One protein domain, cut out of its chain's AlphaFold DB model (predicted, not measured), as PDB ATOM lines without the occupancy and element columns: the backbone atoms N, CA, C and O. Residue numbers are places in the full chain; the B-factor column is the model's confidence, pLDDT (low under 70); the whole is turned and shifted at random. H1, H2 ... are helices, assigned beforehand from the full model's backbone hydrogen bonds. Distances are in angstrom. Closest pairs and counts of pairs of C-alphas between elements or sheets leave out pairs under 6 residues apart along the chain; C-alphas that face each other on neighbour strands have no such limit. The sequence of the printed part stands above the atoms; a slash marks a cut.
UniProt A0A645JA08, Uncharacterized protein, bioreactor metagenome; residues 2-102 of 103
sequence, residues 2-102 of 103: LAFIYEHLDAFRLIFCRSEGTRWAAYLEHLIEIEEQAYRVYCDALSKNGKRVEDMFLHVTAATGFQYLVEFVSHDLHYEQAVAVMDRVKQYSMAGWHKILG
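Overview. This is residues 2 to 102 of the 103 residues of an uncharacterized protein of bioreactor metagenome (UniProt A0A645JA08). Three long helices make a flat body: H4 in the middle, H3 crossing it on one side, H5 loosely side by side with it on the other; short H1 and H2 sit at one end. The 101 printed residues include five named helices, H1 to H5, and no named strand: all helix. It is only just compact, close to loose, with a radius of gyration of the C-alphas of 15.2 A and spans of 43 by 32 by 16 A.

Along the chain. H1 is residues 2 to 7, from C-alpha 2 at (71.471, 57.050, 75.460), and H2 residues 9 to 17. H3, 27 to 46, measures 28.9 A; H4, 55 to 74, 28.2 A; H5, 79 to 101, 31.5 A, ending at (91.223, 73.512, 75.046).

Arrangement. H3 and H4 touch at a steep tilt of 48 degrees, closest C-alphas Glu 36 and His 59, 5.4 A. H4 touches H2 with its residues 70 to 74 alone, closest C-alphas Phe 16 of H2 and Val 70 of H4, 6.1 A. H4 and H5 are close but not clearly touching, at a shallow tilt of 10 degrees, opposite ways. H1 only just touches H5, with 3 pairs of C-alphas within 8 A, by residues 79 to 83 of H5 alone. Every O i to N i+4 pair is within hydrogen-bond range in H1, H2, H3 and H5; in H4, 15 of 16.

Size, cuts and confidence. The farthest C-alphas, Gly 21 and Asn 49, are 44.3 A apart. The printed part has no cut, no link is long, and no printed residue is under 70 in pLDDT.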
ATOM      1  N   LEU A   2      72.545  57.189  74.453       94.75
ATOM      2  CA  LEU A   2      71.471  57.050  75.460       94.75
ATOM      3  C   LEU A   2      70.185  56.378  74.933       94.75
ATOM      4  O   LEU A   2      69.733  55.409  75.522       94.75
ATOM      5  N   ALA A   3      69.630  56.830  73.803       96.75
ATOM      6  CA  ALA A   3      68.421  56.228  73.221       96.75
ATOM      7  C   ALA A   3      68.574  54.721  72.933       96.75
ATOM      8  O   ALA A   3      67.700  53.939  73.281       96.75
ATOM      9  N   PHE A   4      69.721  54.319  72.378       96.56
ATOM     10  CA  PHE A   4      70.033  52.918  72.080       96.56
ATOM     11  C   PHE A   4      70.135  52.062  73.351       96.56
ATOM     12  O   PHE A   4      69.676  50.926  73.376       96.56
ATOM     13  N   ILE A   5      70.699  52.620  74.427       96.25
ATOM     14  CA  ILE A   5      70.755  51.937  75.725       96.25
ATOM     15  C   ILE A   5      69.346  51.667  76.251       96.25
ATOM     16  O   ILE A   5      69.073  50.564  76.704       96.25
ATOM     17  N   TYR A   6      68.446  52.646  76.148       96.88
ATOM     18  CA  TYR A   6      67.067  52.512  76.619       96.88
ATOM     19  C   TYR A   6      66.213  51.580  75.755       96.88
ATOM     20  O   TYR A   6      65.348  50.892  76.288       96.88
ATOM     21  N   GLU A   7      66.477  51.502  74.450       98.00
ATOM     22  CA  GLU A   7      65.861  50.509  73.557       98.00
ATOM     23  C   GLU A   7      66.276  49.069  73.915       98.00
ATOM     24  O   GLU A   7      65.505  48.127  73.735       98.00
ATOM     25  N   HIS A   8      67.472  48.894  74.485       97.06
ATOM     26  CA  HIS A   8      68.042  47.599  74.866       97.06
ATOM     27  C   HIS A   8      68.358  47.507  76.367       97.06
ATOM     28  O   HIS A   8      69.365  46.911  76.762       97.06
ATOM     29  N   LEU A   9      67.502  48.095  77.209       95.62
ATOM     30  CA  LEU A   9      67.804  48.346  78.622       95.62
ATOM     31  C   LEU A   9      68.210  47.085  79.390       95.62
ATOM     32  O   LEU A   9      69.174  47.116  80.151       95.62
ATOM     33  N   ASP A  10      67.537  45.959  79.152       95.94
ATOM     34  CA  ASP A  10      67.854  44.700  79.830       95.94
ATOM     35  C   ASP A  10      69.249  44.174  79.470       95.94
ATOM     36  O   ASP A  10      69.976  43.697  80.342       95.94
ATOM     37  N   ALA A  11      69.664  44.309  78.206       95.81
ATOM     38  CA  ALA A  11      70.999  43.903  77.777       95.81
ATOM     39  C   ALA A  11      72.073  44.775  78.441       95.81
ATOM     40  O   ALA A  11      73.056  44.255  78.969       95.81
ATOM     41  N   PHE A  12      71.859  46.091  78.482       95.38
ATOM     42  CA  PHE A  12      72.777  47.007  79.157       95.38
ATOM     43  C   PHE A  12      72.778  46.829  80.675       95.38
ATOM     44  O   PHE A  12      73.840  46.923  81.280       95.38
ATOM     45  N   ARG A  13      71.651  46.466  81.300       95.69
ATOM     46  CA  ARG A  13      71.609  46.116  82.728       95.69
ATOM     47  C   ARG A  13      72.447  44.871  83.022       95.69
ATOM     48  O   ARG A  13      73.162  44.835  84.023       95.69
ATOM     49  N   LEU A  14      72.416  43.862  82.145       95.81
ATOM     50  CA  LEU A  14      73.285  42.688  82.273       95.81
ATOM     51  C   LEU A  14      74.763  43.060  82.127       95.81
ATOM     52  O   LEU A  14      75.581  42.661  82.952       95.81
ATOM     53  N   ILE A  15      75.096  43.848  81.105       94.88
ATOM     54  CA  ILE A  15      76.472  44.262  80.814       94.88
ATOM     55  C   ILE A  15      77.043  45.150  81.928       94.88
ATOM     56  O   ILE A  15      78.161  44.913  82.376       94.88
ATOM     57  N   PHE A  16      76.296  46.152  82.387       94.50
ATOM     58  CA  PHE A  16      76.784  47.135  83.355       94.50
ATOM     59  C   PHE A  16      76.748  46.635  84.795       94.50
ATOM     60  O   PHE A  16      77.638  46.960  85.570       94.50
ATOM     61  N   CYS A  17      75.738  45.850  85.173       92.94
ATOM     62  CA  CYS A  17      75.504  45.534  86.585       92.94
ATOM     63  C   CYS A  17      75.729  44.059  86.935       92.94
ATOM     64  O   CYS A  17      75.748  43.722  88.117       92.94
ATOM     65  N   ARG A  18      75.815  43.159  85.944       94.31
ATOM     66  CA  ARG A  18      75.790  41.697  86.164       94.31
ATOM     67  C   ARG A  18      76.820  40.921  85.335       94.31
ATOM     68  O   ARG A  18      76.709  39.704  85.226       94.31
ATOM     69  N   SER A  19      77.796  41.594  84.729       95.25
ATOM     70  CA  SER A  19      78.750  40.962  83.811       95.25
ATOM     71  C   SER A  19      79.960  40.332  84.501       95.25
ATOM     72  O   SER A  19      80.680  39.561  83.860       95.25
ATOM     73  N   GLU A  20      80.177  40.610  85.788       94.56
ATOM     74  CA  GLU A  20      81.287  40.061  86.569       94.56
ATOM     75  C   GLU A  20      81.300  38.522  86.525       94.56
ATOM     76  O   GLU A  20      80.263  37.863  86.607       94.56
ATOM     77  N   GLY A  21      82.484  37.936  86.327       94.69
ATOM     78  CA  GLY A  21      82.653  36.485  86.177       94.69
ATOM     79  C   GLY A  21      82.206  35.915  84.823       94.69
ATOM     80  O   GLY A  21      82.377  34.722  84.575       94.69
ATOM     81  N   THR A  22      81.675  36.741  83.918       95.94
ATOM     82  CA  THR A  22      81.341  36.340  82.545       95.94
ATOM     83  C   THR A  22      82.390  36.841  81.550       95.94
ATOM     84  O   THR A  22      83.181  37.735  81.846       95.94
ATOM     85  N   ARG A  23      82.344  36.343  80.305       94.75
ATOM     86  CA  ARG A  23      83.177  36.866  79.203       94.75
ATOM     87  C   ARG A  23      82.957  38.357  78.897       94.75
ATOM     88  O   ARG A  23      83.720  38.930  78.131       94.75
ATOM     89  N   TRP A  24      81.899  38.958  79.440       95.50
ATOM     90  CA  TRP A  24      81.527  40.353  79.213       95.50
ATOM     91  C   TRP A  24      82.023  41.299  80.311       95.50
ATOM     92  O   TRP A  24      81.783  42.495  80.202       95.50
ATOM     93  N   ALA A  25      82.720  40.800  81.339       94.69
ATOM     94  CA  ALA A  25      83.187  41.614  82.463       94.69
ATOM     95  C   ALA A  25      84.066  42.806  82.029       94.69
ATOM     96  O   ALA A  25      83.991  43.874  82.622       94.69
ATOM     97  N   ALA A  26      84.851  42.645  80.958       95.19
ATOM     98  CA  ALA A  26      85.711  43.699  80.408       95.19
ATOM     99  C   ALA A  26      85.005  44.617  79.388       95.19
ATOM    100  O   ALA A  26      85.628  45.507  78.823       95.19
ATOM    101  N   TYR A  27      83.716  44.406  79.101       95.50
ATOM    102  CA  TYR A  27      83.041  45.137  78.027       95.50
ATOM    103  C   TYR A  27      82.946  46.640  78.309       95.50
ATOM    104  O   TYR A  27      83.163  47.440  77.404       95.50
ATOM    105  N   LEU A  28      82.649  47.024  79.556       94.50
ATOM    106  CA  LEU A  28      82.603  48.433  79.948       94.50
ATOM    107  C   LEU A  28      83.981  49.093  79.821       94.50
ATOM    108  O   LEU A  28      84.069  50.190  79.284       94.50
ATOM    109  N   GLU A  29      85.041  48.396  80.237       95.38
ATOM    110  CA  GLU A  29      86.420  48.875  80.102       95.38
ATOM    111  C   GLU A  29      86.773  49.129  78.631       95.38
ATOM    112  O   GLU A  29      87.214  50.217  78.282       95.38
ATOM    113  N   HIS A  30      86.459  48.192  77.730       96.25
ATOM    114  CA  HIS A  30      86.705  48.389  76.298       96.25
ATOM    115  C   HIS A  30      85.940  49.588  75.717       96.25
ATOM    116  O   HIS A  30      86.436  50.264  74.817       96.25
ATOM    117  N   LEU A  31      84.723  49.866  76.197       95.50
ATOM    118  CA  LEU A  31      83.988  51.062  75.776       95.50
ATOM    119  C   LEU A  31      84.676  52.347  76.256       95.50
ATOM    120  O   LEU A  31      84.752  53.311  75.492       95.50
ATOM    121  N   ILE A  32      85.194  52.348  77.486       96.81
ATOM    122  CA  ILE A  32      85.965  53.462  78.051       96.81
ATOM    123  C   ILE A  32      87.235  53.692  77.231       96.81
ATOM    124  O   ILE A  32      87.492  54.827  76.840       96.81
ATOM    125  N   GLU A  33      87.976  52.633  76.899       97.44
ATOM    126  CA  GLU A  33      89.178  52.711  76.063       97.44
ATOM    127  C   GLU A  33      88.876  53.326  74.686       97.44
ATOM    128  O   GLU A  33      89.603  54.204  74.221       97.44
ATOM    129  N   ILE A  34      87.783  52.912  74.033       97.06
ATOM    130  CA  ILE A  34      87.367  53.473  72.736       97.06
ATOM    131  C   ILE A  34      87.081  54.977  72.854       97.06
ATOM    132  O   ILE A  34      87.533  55.760  72.012       97.06
ATOM    133  N   GLU A  35      86.346  55.391  73.886       97.25
ATOM    134  CA  GLU A  35      85.999  56.800  74.106       97.25
ATOM    135  C   GLU A  35      87.229  57.639  74.486       97.25
ATOM    136  O   GLU A  35      87.383  58.765  74.018       97.25
ATOM    137  N   GLU A  36      88.159  57.082  75.265       97.12
ATOM    138  CA  GLU A  36      89.439  57.714  75.590       97.12
ATOM    139  C   GLU A  36      90.246  58.013  74.319       97.12
ATOM    140  O   GLU A  36      90.728  59.137  74.133       97.12
ATOM    141  N   GLN A  37      90.347  57.041  73.404       96.44
ATOM    142  CA  GLN A  37      91.018  57.247  72.118       96.44
ATOM    143  C   GLN A  37      90.305  58.306  71.268       96.44
ATOM    144  O   GLN A  37      90.960  59.135  70.630       96.44
ATOM    145  N   ALA A  38      88.970  58.341  71.291       95.69
ATOM    146  CA  ALA A  38      88.209  59.386  70.614       95.69
ATOM    147  C   ALA A  38      88.505  60.778  71.202       95.69
ATOM    148  O   ALA A  38      88.745  61.729  70.450       95.69
ATOM    149  N   TYR A  39      88.574  60.906  72.532       95.25
ATOM    150  CA  TYR A  39      88.968  62.155  73.184       95.25
ATOM    151  C   TYR A  39      90.397  62.569  72.859       95.25
ATOM    152  O   TYR A  39      90.639  63.765  72.685       95.25
ATOM    153  N   ARG A  40      91.334  61.624  72.731       95.06
ATOM    154  CA  ARG A  40      92.713  61.917  72.321       95.06
ATOM    155  C   ARG A  40      92.734  62.581  70.949       95.06
ATOM    156  O   ARG A  40      93.263  63.683  70.823       95.06
ATOM    157  N   VAL A  41      92.075  61.967  69.965       94.44
ATOM    158  CA  VAL A  41      91.961  62.514  68.602       94.44
ATOM    159  C   VAL A  41      91.316  63.904  68.614       94.44
ATOM    160  O   VAL A  41      91.813  64.823  67.965       94.44
ATOM    161  N   TYR A  42      90.238  64.084  69.381       92.00
ATOM    162  CA  TYR A  42      89.535  65.364  69.486       92.00
ATOM    163  C   TYR A  42      90.400  66.464  70.119       92.00
ATOM    164  O   TYR A  42      90.487  67.574  69.589       92.00
ATOM    165  N   CYS A  43      91.060  66.166  71.240       92.75
ATOM    166  CA  CYS A  43      91.901  67.126  71.950       92.75
ATOM    167  C   CYS A  43      93.109  67.540  71.113       92.75
ATOM    168  O   CYS A  43      93.427  68.727  71.057       92.75
ATOM    169  N   ASP A  44      93.752  66.590  70.437       90.81
ATOM    170  CA  ASP A  44      94.918  66.869  69.600       90.81
ATOM    171  C   ASP A  44      94.538  67.726  68.376       90.81
ATOM    172  O   ASP A  44      95.317  68.580  67.957       90.81
ATOM    173  N   ALA A  45      93.320  67.566  67.843       90.75
ATOM    174  CA  ALA A  45      92.820  68.366  66.725       90.75
ATOM    175  C   ALA A  45      92.397  69.797  67.113       90.75
ATOM    176  O   ALA A  45      92.467  70.702  66.279       90.75
ATOM    177  N   LEU A  46      91.925  70.017  68.346       88.94
ATOM    178  CA  LEU A  46      91.290  71.281  68.754       88.94
ATOM    179  C   LEU A  46      92.075  72.103  69.777       88.94
ATOM    180  O   LEU A  46      91.716  73.256  70.019       88.94
ATOM    181  N   SER A  47      93.126  71.546  70.379       85.50
ATOM    182  CA  SER A  47      93.964  72.253  71.350       85.50
ATOM    183  C   SER A  47      94.662  73.453  70.700       85.50
ATOM    184  O   SER A  47      95.622  73.313  69.942       85.50
ATOM    185  N   LYS A  48      94.188  74.669  71.003       80.12
ATOM    186  CA  LYS A  48      94.751  75.924  70.461       80.12
ATOM    187  C   LYS A  48      95.977  76.415  71.226       80.12
ATOM    188  O   LYS A  48      96.732  77.251  70.740       80.12
ATOM    189  N   ASN A  49      96.158  75.929  72.446       74.69
ATOM    190  CA  ASN A  49      97.197  76.358  73.376       74.69
ATOM    191  C   ASN A  49      98.467  75.488  73.293       74.69
ATOM    192  O   ASN A  49      99.403  75.715  74.060       74.69
ATOM    193  N   GLY A  50      98.512  74.511  72.375       71.25
ATOM    194  CA  GLY A  50      99.669  73.636  72.140       71.25
ATOM    195  C   GLY A  50      99.989  72.703  73.311       71.25
ATOM    196  O   GLY A  50     101.018  72.030  73.308       71.25
ATOM    197  N   LYS A  51      99.123  72.670  74.332       81.12
ATOM    198  CA  LYS A  51      99.272  71.807  75.498       81.12
ATOM    199  C   LYS A  51      98.516  70.515  75.243       81.12
ATOM    200  O   LYS A  51      97.306  70.524  75.015       81.12
ATOM    201  N   ARG A  52      99.248  69.403  75.304       88.81
ATOM    202  CA  ARG A  52      98.663  68.067  75.278       88.81
ATOM    203  C   ARG A  52      97.852  67.863  76.557       88.81
ATOM    204  O   ARG A  52      98.368  68.064  77.653       88.81
ATOM    205  N   VAL A  53      96.597  67.453  76.406       93.06
ATOM    206  CA  VAL A  53      95.766  67.023  77.536       93.06
ATOM    207  C   VAL A  53      96.319  65.702  78.068       93.06
ATOM    208  O   VAL A  53      96.663  64.827  77.274       93.06
ATOM    209  N   GLU A  54      96.442  65.562  79.383       95.00
ATOM    210  CA  GLU A  54      97.040  64.393  80.036       95.00
ATOM    211  C   GLU A  54      96.202  63.120  79.812       95.00
ATOM    212  O   GLU A  54      94.974  63.175  79.868       95.00
ATOM    213  N   ASP A  55      96.850  61.978  79.545       94.44
ATOM    214  CA  ASP A  55      96.160  60.713  79.219       94.44
ATOM    215  C   ASP A  55      95.220  60.275  80.356       94.44
ATOM    216  O   ASP A  55      94.045  60.007  80.121       94.44
ATOM    217  N   MET A  56      95.683  60.340  81.610       95.75
ATOM    218  CA  MET A  56      94.857  60.007  82.778       95.75
ATOM    219  C   MET A  56      93.612  60.891  82.905       95.75
ATOM    220  O   MET A  56      92.572  60.424  83.365       95.75
ATOM    221  N   PHE A  57      93.686  62.158  82.488       95.69
ATOM    222  CA  PHE A  57      92.515  63.034  82.485       95.69
ATOM    223  C   PHE A  57      91.492  62.596  81.431       95.69
ATOM    224  O   PHE A  57      90.289  62.617  81.703       95.69
ATOM    225  N   LEU A  58      91.950  62.166  80.249       96.25
ATOM    226  CA  LEU A  58      91.062  61.615  79.223       96.25
ATOM    227  C   LEU A  58      90.398  60.328  79.703       96.25
ATOM    228  O   LEU A  58      89.177  60.221  79.599       96.25
ATOM    229  N   HIS A  59      91.178  59.419  80.294       96.75
ATOM    230  CA  HIS A  59      90.682  58.170  80.865       96.75
ATOM    231  C   HIS A  59      89.595  58.426  81.918       96.75
ATOM    232  O   HIS A  59      88.472  57.940  81.794       96.75
ATOM    233  N   VAL A  60      89.881  59.270  82.919       96.75
ATOM    234  CA  VAL A  60      88.908  59.622  83.968       96.75
ATOM    235  C   VAL A  60      87.657  60.262  83.369       96.75
ATOM    236  O   VAL A  60      86.546  59.965  83.809       96.75
ATOM    237  N   THR A  61      87.802  61.116  82.352       96.31
ATOM    238  CA  THR A  61      86.655  61.769  81.708       96.31
ATOM    239  C   THR A  61      85.795  60.769  80.930       96.31
ATOM    240  O   THR A  61      84.568  60.821  81.025       96.31
ATOM    241  N   ALA A  62      86.415  59.836  80.203       97.06
ATOM    242  CA  ALA A  62      85.727  58.758  79.494       97.06
ATOM    243  C   ALA A  62      84.985  57.840  80.474       97.06
ATOM    244  O   ALA A  62      83.772  57.660  80.348       97.06
ATOM    245  N   ALA A  63      85.677  57.363  81.511       97.31
ATOM    246  CA  ALA A  63      85.101  56.530  82.561       97.31
ATOM    247  C   ALA A  63      83.916  57.215  83.255       97.31
ATOM    248  O   ALA A  63      82.851  56.620  83.413       97.31
ATOM    249  N   THR A  64      84.056  58.499  83.598       96.69
ATOM    250  CA  THR A  64      82.976  59.280  84.220       96.69
ATOM    251  C   THR A  64      81.752  59.385  83.303       96.69
ATOM    252  O   THR A  64      80.621  59.252  83.768       96.69
ATOM    253  N   GLY A  65      81.962  59.577  81.996       95.56
ATOM    254  CA  GLY A  65      80.888  59.610  81.002       95.56
ATOM    255  C   GLY A  65      80.057  58.324  80.980       95.56
ATOM    256  O   GLY A  65      78.825  58.383  80.986       95.56
ATOM    257  N   PHE A  66      80.724  57.168  81.018       96.19
ATOM    258  CA  PHE A  66      80.049  55.876  81.116       96.19
ATOM    259  C   PHE A  66      79.411  55.641  82.482       96.19
ATOM    260  O   PHE A  66      78.318  55.077  82.530       96.19
ATOM    261  N   GLN A  67      80.014  56.123  83.571       96.44
ATOM    262  CA  GLN A  67      79.418  55.998  84.898       96.44
ATOM    263  C   GLN A  67      78.039  56.660  84.956       96.44
ATOM    264  O   GLN A  67      77.124  56.066  85.511       96.44
ATOM    265  N   TYR A  68      77.821  57.815  84.312       96.19
ATOM    266  CA  TYR A  68      76.474  58.402  84.228       96.19
ATOM    267  C   TYR A  68      75.449  57.436  83.617       96.19
ATOM    268  O   TYR A  68      74.333  57.317  84.115       96.19
ATOM    269  N   LEU A  69      75.830  56.713  82.561       96.31
ATOM    270  CA  LEU A  69      74.961  55.731  81.912       96.31
ATOM    271  C   LEU A  69      74.709  54.522  82.817       96.31
ATOM    272  O   LEU A  69      73.574  54.053  82.889       96.31
ATOM    273  N   VAL A  70      75.740  54.049  83.525       96.44
ATOM    274  CA  VAL A  70      75.613  52.983  84.529       96.44
ATOM    275  C   VAL A  70      74.633  53.397  85.623       96.44
ATOM    276  O   VAL A  70      73.732  52.623  85.924       96.44
ATOM    277  N   GLU A  71      74.748  54.617  86.160       97.19
ATOM    278  CA  GLU A  71      73.847  55.149  87.191       97.19
ATOM    279  C   GLU A  71      72.389  55.198  86.723       97.19
ATOM    280  O   GLU A  71      71.488  54.831  87.474       97.19
ATOM    281  N   PHE A  72      72.133  55.624  85.481       96.75
ATOM    282  CA  PHE A  72      70.764  55.678  84.958       96.75
ATOM    283  C   PHE A  72      70.149  54.289  84.799       96.75
ATOM    284  O   PHE A  72      68.971  54.104  85.100       96.75
ATOM    285  N   VAL A  73      70.941  53.318  84.334       96.62
ATOM    286  CA  VAL A  73      70.494  51.933  84.142       96.62
ATOM    287  C   VAL A  73      70.332  51.208  85.480       96.62
ATOM    288  O   VAL A  73      69.380  50.448  85.642       96.62
ATOM    289  N   SER A  74      71.234  51.424  86.441       95.69
ATOM    290  CA  SER A  74      71.207  50.756  87.747       95.69
ATOM    291  C   SER A  74      70.083  51.262  88.653       95.69
ATOM    292  O   SER A  74      69.559  50.486  89.451       95.69
ATOM    293  N   HIS A  75      69.694  52.532  88.507       95.62
ATOM    294  CA  HIS A  75      68.610  53.162  89.263       95.62
ATOM    295  C   HIS A  75      67.266  53.188  88.522       95.62
ATOM    296  O   HIS A  75      66.340  53.855  88.984       95.62
ATOM    297  N   ASP A  76      67.147  52.499  87.383       94.50
ATOM    298  CA  ASP A  76      65.917  52.436  86.582       94.50
ATOM    299  C   ASP A  76      65.335  53.823  86.243       94.50
ATOM    300  O   ASP A  76      64.121  54.041  86.244       94.50
ATOM    301  N   LEU A  77      66.212  54.791  85.953       96.75
ATOM    302  CA  LEU A  77      65.808  56.166  85.682       96.75
ATOM    303  C   LEU A  77      64.977  56.228  84.396       96.75
ATOM    304  O   LEU A  77      65.390  55.696  83.365       96.75
ATOM    305  N   HIS A  78      63.836  56.919  84.406       96.69
ATOM    306  CA  HIS A  78      63.010  57.048  83.203       96.69
ATOM    307  C   HIS A  78      63.736  57.817  82.092       96.69
ATOM    308  O   HIS A  78      64.467  58.772  82.351       96.69
ATOM    309  N   TYR A  79      63.484  57.441  80.834       97.25
ATOM    310  CA  TYR A  79      64.193  57.985  79.670       97.25
ATOM    311  C   TYR A  79      64.173  59.518  79.600       97.25
ATOM    312  O   TYR A  79      65.218  60.140  79.432       97.25
ATOM    313  N   GLU A  80      63.007  60.142  79.784       97.75
ATOM    314  CA  GLU A  80      62.874  61.605  79.746       97.75
ATOM    315  C   GLU A  80      63.714  62.290  80.832       97.75
ATOM    316  O   GLU A  80      64.350  63.317  80.586       97.75
ATOM    317  N   GLN A  81      63.781  61.685  82.021       97.38
ATOM    318  CA  GLN A  81      64.603  62.178  83.122       97.38
ATOM    319  C   GLN A  81      66.093  62.013  82.810       97.38
ATOM    320  O   GLN A  81      66.863  62.953  82.996       97.38
ATOM    321  N   ALA A  82      66.502  60.863  82.272       97.62
ATOM    322  CA  ALA A  82      67.885  60.623  81.867       97.62
ATOM    323  C   ALA A  82      68.341  61.582  80.760       97.62
ATOM    324  O   ALA A  82      69.466  62.081  80.801       97.62
ATOM    325  N   VAL A  83      67.464  61.903  79.803       97.81
ATOM    326  CA  VAL A  83      67.723  62.925  78.778       97.81
ATOM    327  C   VAL A  83      67.955  64.288  79.426       97.81
ATOM    328  O   VAL A  83      68.947  64.945  79.108       97.81
ATOM    329  N   ALA A  84      67.088  64.698  80.358       97.56
ATOM    330  CA  ALA A  84      67.225  65.975  81.051       97.56
ATOM    331  C   ALA A  84      68.528  66.064  81.867       97.56
ATOM    332  O   ALA A  84      69.216  67.085  81.823       97.56
ATOM    333  N   VAL A  85      68.908  64.992  82.573       97.06
ATOM    334  CA  VAL A  85      70.177  64.931  83.317       97.06
ATOM    335  C   VAL A  85      71.369  64.976  82.361       97.06
ATOM    336  O   VAL A  85      72.287  65.771  82.571       97.06
ATOM    337  N   MET A  86      71.347  64.196  81.277       96.00
ATOM    338  CA  MET A  86      72.428  64.197  80.287       96.00
ATOM    339  C   MET A  86      72.610  65.543  79.600       96.00
ATOM    340  O   MET A  86      73.737  65.897  79.262       96.00
ATOM    341  N   ASP A  87      71.538  66.303  79.391       96.81
ATOM    342  CA  ASP A  87      71.647  67.652  78.842       96.81
ATOM    343  C   ASP A  87      72.420  68.586  79.788       96.81
ATOM    344  O   ASP A  87      73.322  69.310  79.361       96.81
ATOM    345  N   ARG A  88      72.166  68.495  81.101       96.69
ATOM    346  CA  ARG A  88      72.929  69.243  82.116       96.69
ATOM    347  C   ARG A  88      74.386  68.804  82.190       96.69
ATOM    348  O   ARG A  88      75.266  69.663  82.228       96.69
ATOM    349  N   VAL A  89      74.640  67.496  82.160       96.06
ATOM    350  CA  VAL A  89      76.001  66.937  82.120       96.06
ATOM    351  C   VAL A  89      76.755  67.465  80.902       96.06
ATOM    352  O   VAL A  89      77.861  67.974  81.053       96.06
ATOM    353  N   LYS A  90      76.149  67.438  79.709       94.50
ATOM    354  CA  LYS A  90      76.767  67.974  78.486       94.50
ATOM    355  C   LYS A  90      77.127  69.446  78.630       94.50
ATOM    356  O   LYS A  90      78.258  69.810  78.332       94.50
ATOM    357  N   GLN A  91      76.204  70.283  79.105       96.50
ATOM    358  CA  GLN A  91      76.466  71.715  79.297       96.50
ATOM    359  C   GLN A  91      77.640  71.948  80.259       96.50
ATOM    360  O   GLN A  91      78.550  72.721  79.955       96.50
ATOM    361  N   TYR A  92      77.650  71.233  81.387       94.81
ATOM    362  CA  TYR A  92      78.726  71.290  82.375       94.81
ATOM    363  C   TYR A  92      80.078  70.854  81.784       94.81
ATOM    364  O   TYR A  92      81.061  71.594  81.862       94.81
ATOM    365  N   SER A  93      80.120  69.693  81.127       93.81
ATOM    366  CA  SER A  93      81.336  69.151  80.518       93.81
ATOM    367  C   SER A  93      81.853  70.031  79.383       93.81
ATOM    368  O   SER A  93      83.056  70.271  79.296       93.81
ATOM    369  N   MET A  94      80.972  70.562  78.529       93.31
ATOM    370  CA  MET A  94      81.366  71.437  77.421       93.31
ATOM    371  C   MET A  94      82.014  72.724  77.925       93.31
ATOM    372  O   MET A  94      83.025  73.136  77.360       93.31
ATOM    373  N   ALA A  95      81.499  73.338  78.993       95.56
ATOM    374  CA  ALA A  95      82.128  74.516  79.593       95.56
ATOM    375  C   ALA A  95      83.551  74.210  80.104       95.56
ATOM    376  O   ALA A  95      84.478  74.990  79.870       95.56
ATOM    377  N   GLY A  96      83.745  73.047  80.739       93.44
ATOM    378  CA  GLY A  96      85.066  72.571  81.159       93.44
ATOM    379  C   GLY A  96      86.020  72.367  79.978       93.44
ATOM    380  O   GLY A  96      87.142  72.873  79.990       93.44
ATOM    381  N   TRP A  97      85.554  71.701  78.918       93.00
ATOM    382  CA  TRP A  97      86.351  71.458  77.715       93.00
ATOM    383  C   TRP A  97      86.760  72.738  76.991       93.00
ATOM    384  O   TRP A  97      87.917  72.846  76.591       93.00
ATOM    385  N   HIS A  98      85.872  73.734  76.880       92.56
ATOM    386  CA  HIS A  98      86.234  75.036  76.304       92.56
ATOM    387  C   HIS A  98      87.397  75.670  77.070       92.56
ATOM    388  O   HIS A  98      88.373  76.126  76.473       92.56
ATOM    389  N   LYS A  99      87.353  75.617  78.406       92.81
ATOM    390  CA  LYS A  99      88.426  76.154  79.244       92.81
ATOM    391  C   LYS A  99      89.752  75.413  79.055       92.81
ATOM    392  O   LYS A  99      90.791  76.066  78.974       92.81
ATOM    393  N   ILE A 100      89.722  74.080  79.005       91.88
ATOM    394  CA  ILE A 100      90.919  73.234  78.866       91.88
ATOM    395  C   ILE A 100      91.568  73.430  77.490       91.88
ATOM    396  O   ILE A 100      92.780  73.636  77.395       91.88
ATOM    397  N   LEU A 101      90.758  73.421  76.432       90.75
ATOM    398  CA  LEU A 101      91.223  73.512  75.046       90.75
ATOM    399  C   LEU A 101      91.510  74.954  74.593       90.75
ATOM    400  O   LEU A 101      92.115  75.162  73.540       90.75
ATOM    401  N   GLY A 102      91.111  75.952  75.390       88.62
ATOM    402  CA  GLY A 102      91.259  77.368  75.054       88.62
ATOM    403  C   GLY A 102      90.341  77.802  73.908       88.62
ATOM    404  O   GLY A 102      90.767  78.576  73.049       88.62
TER     405      GLY A 102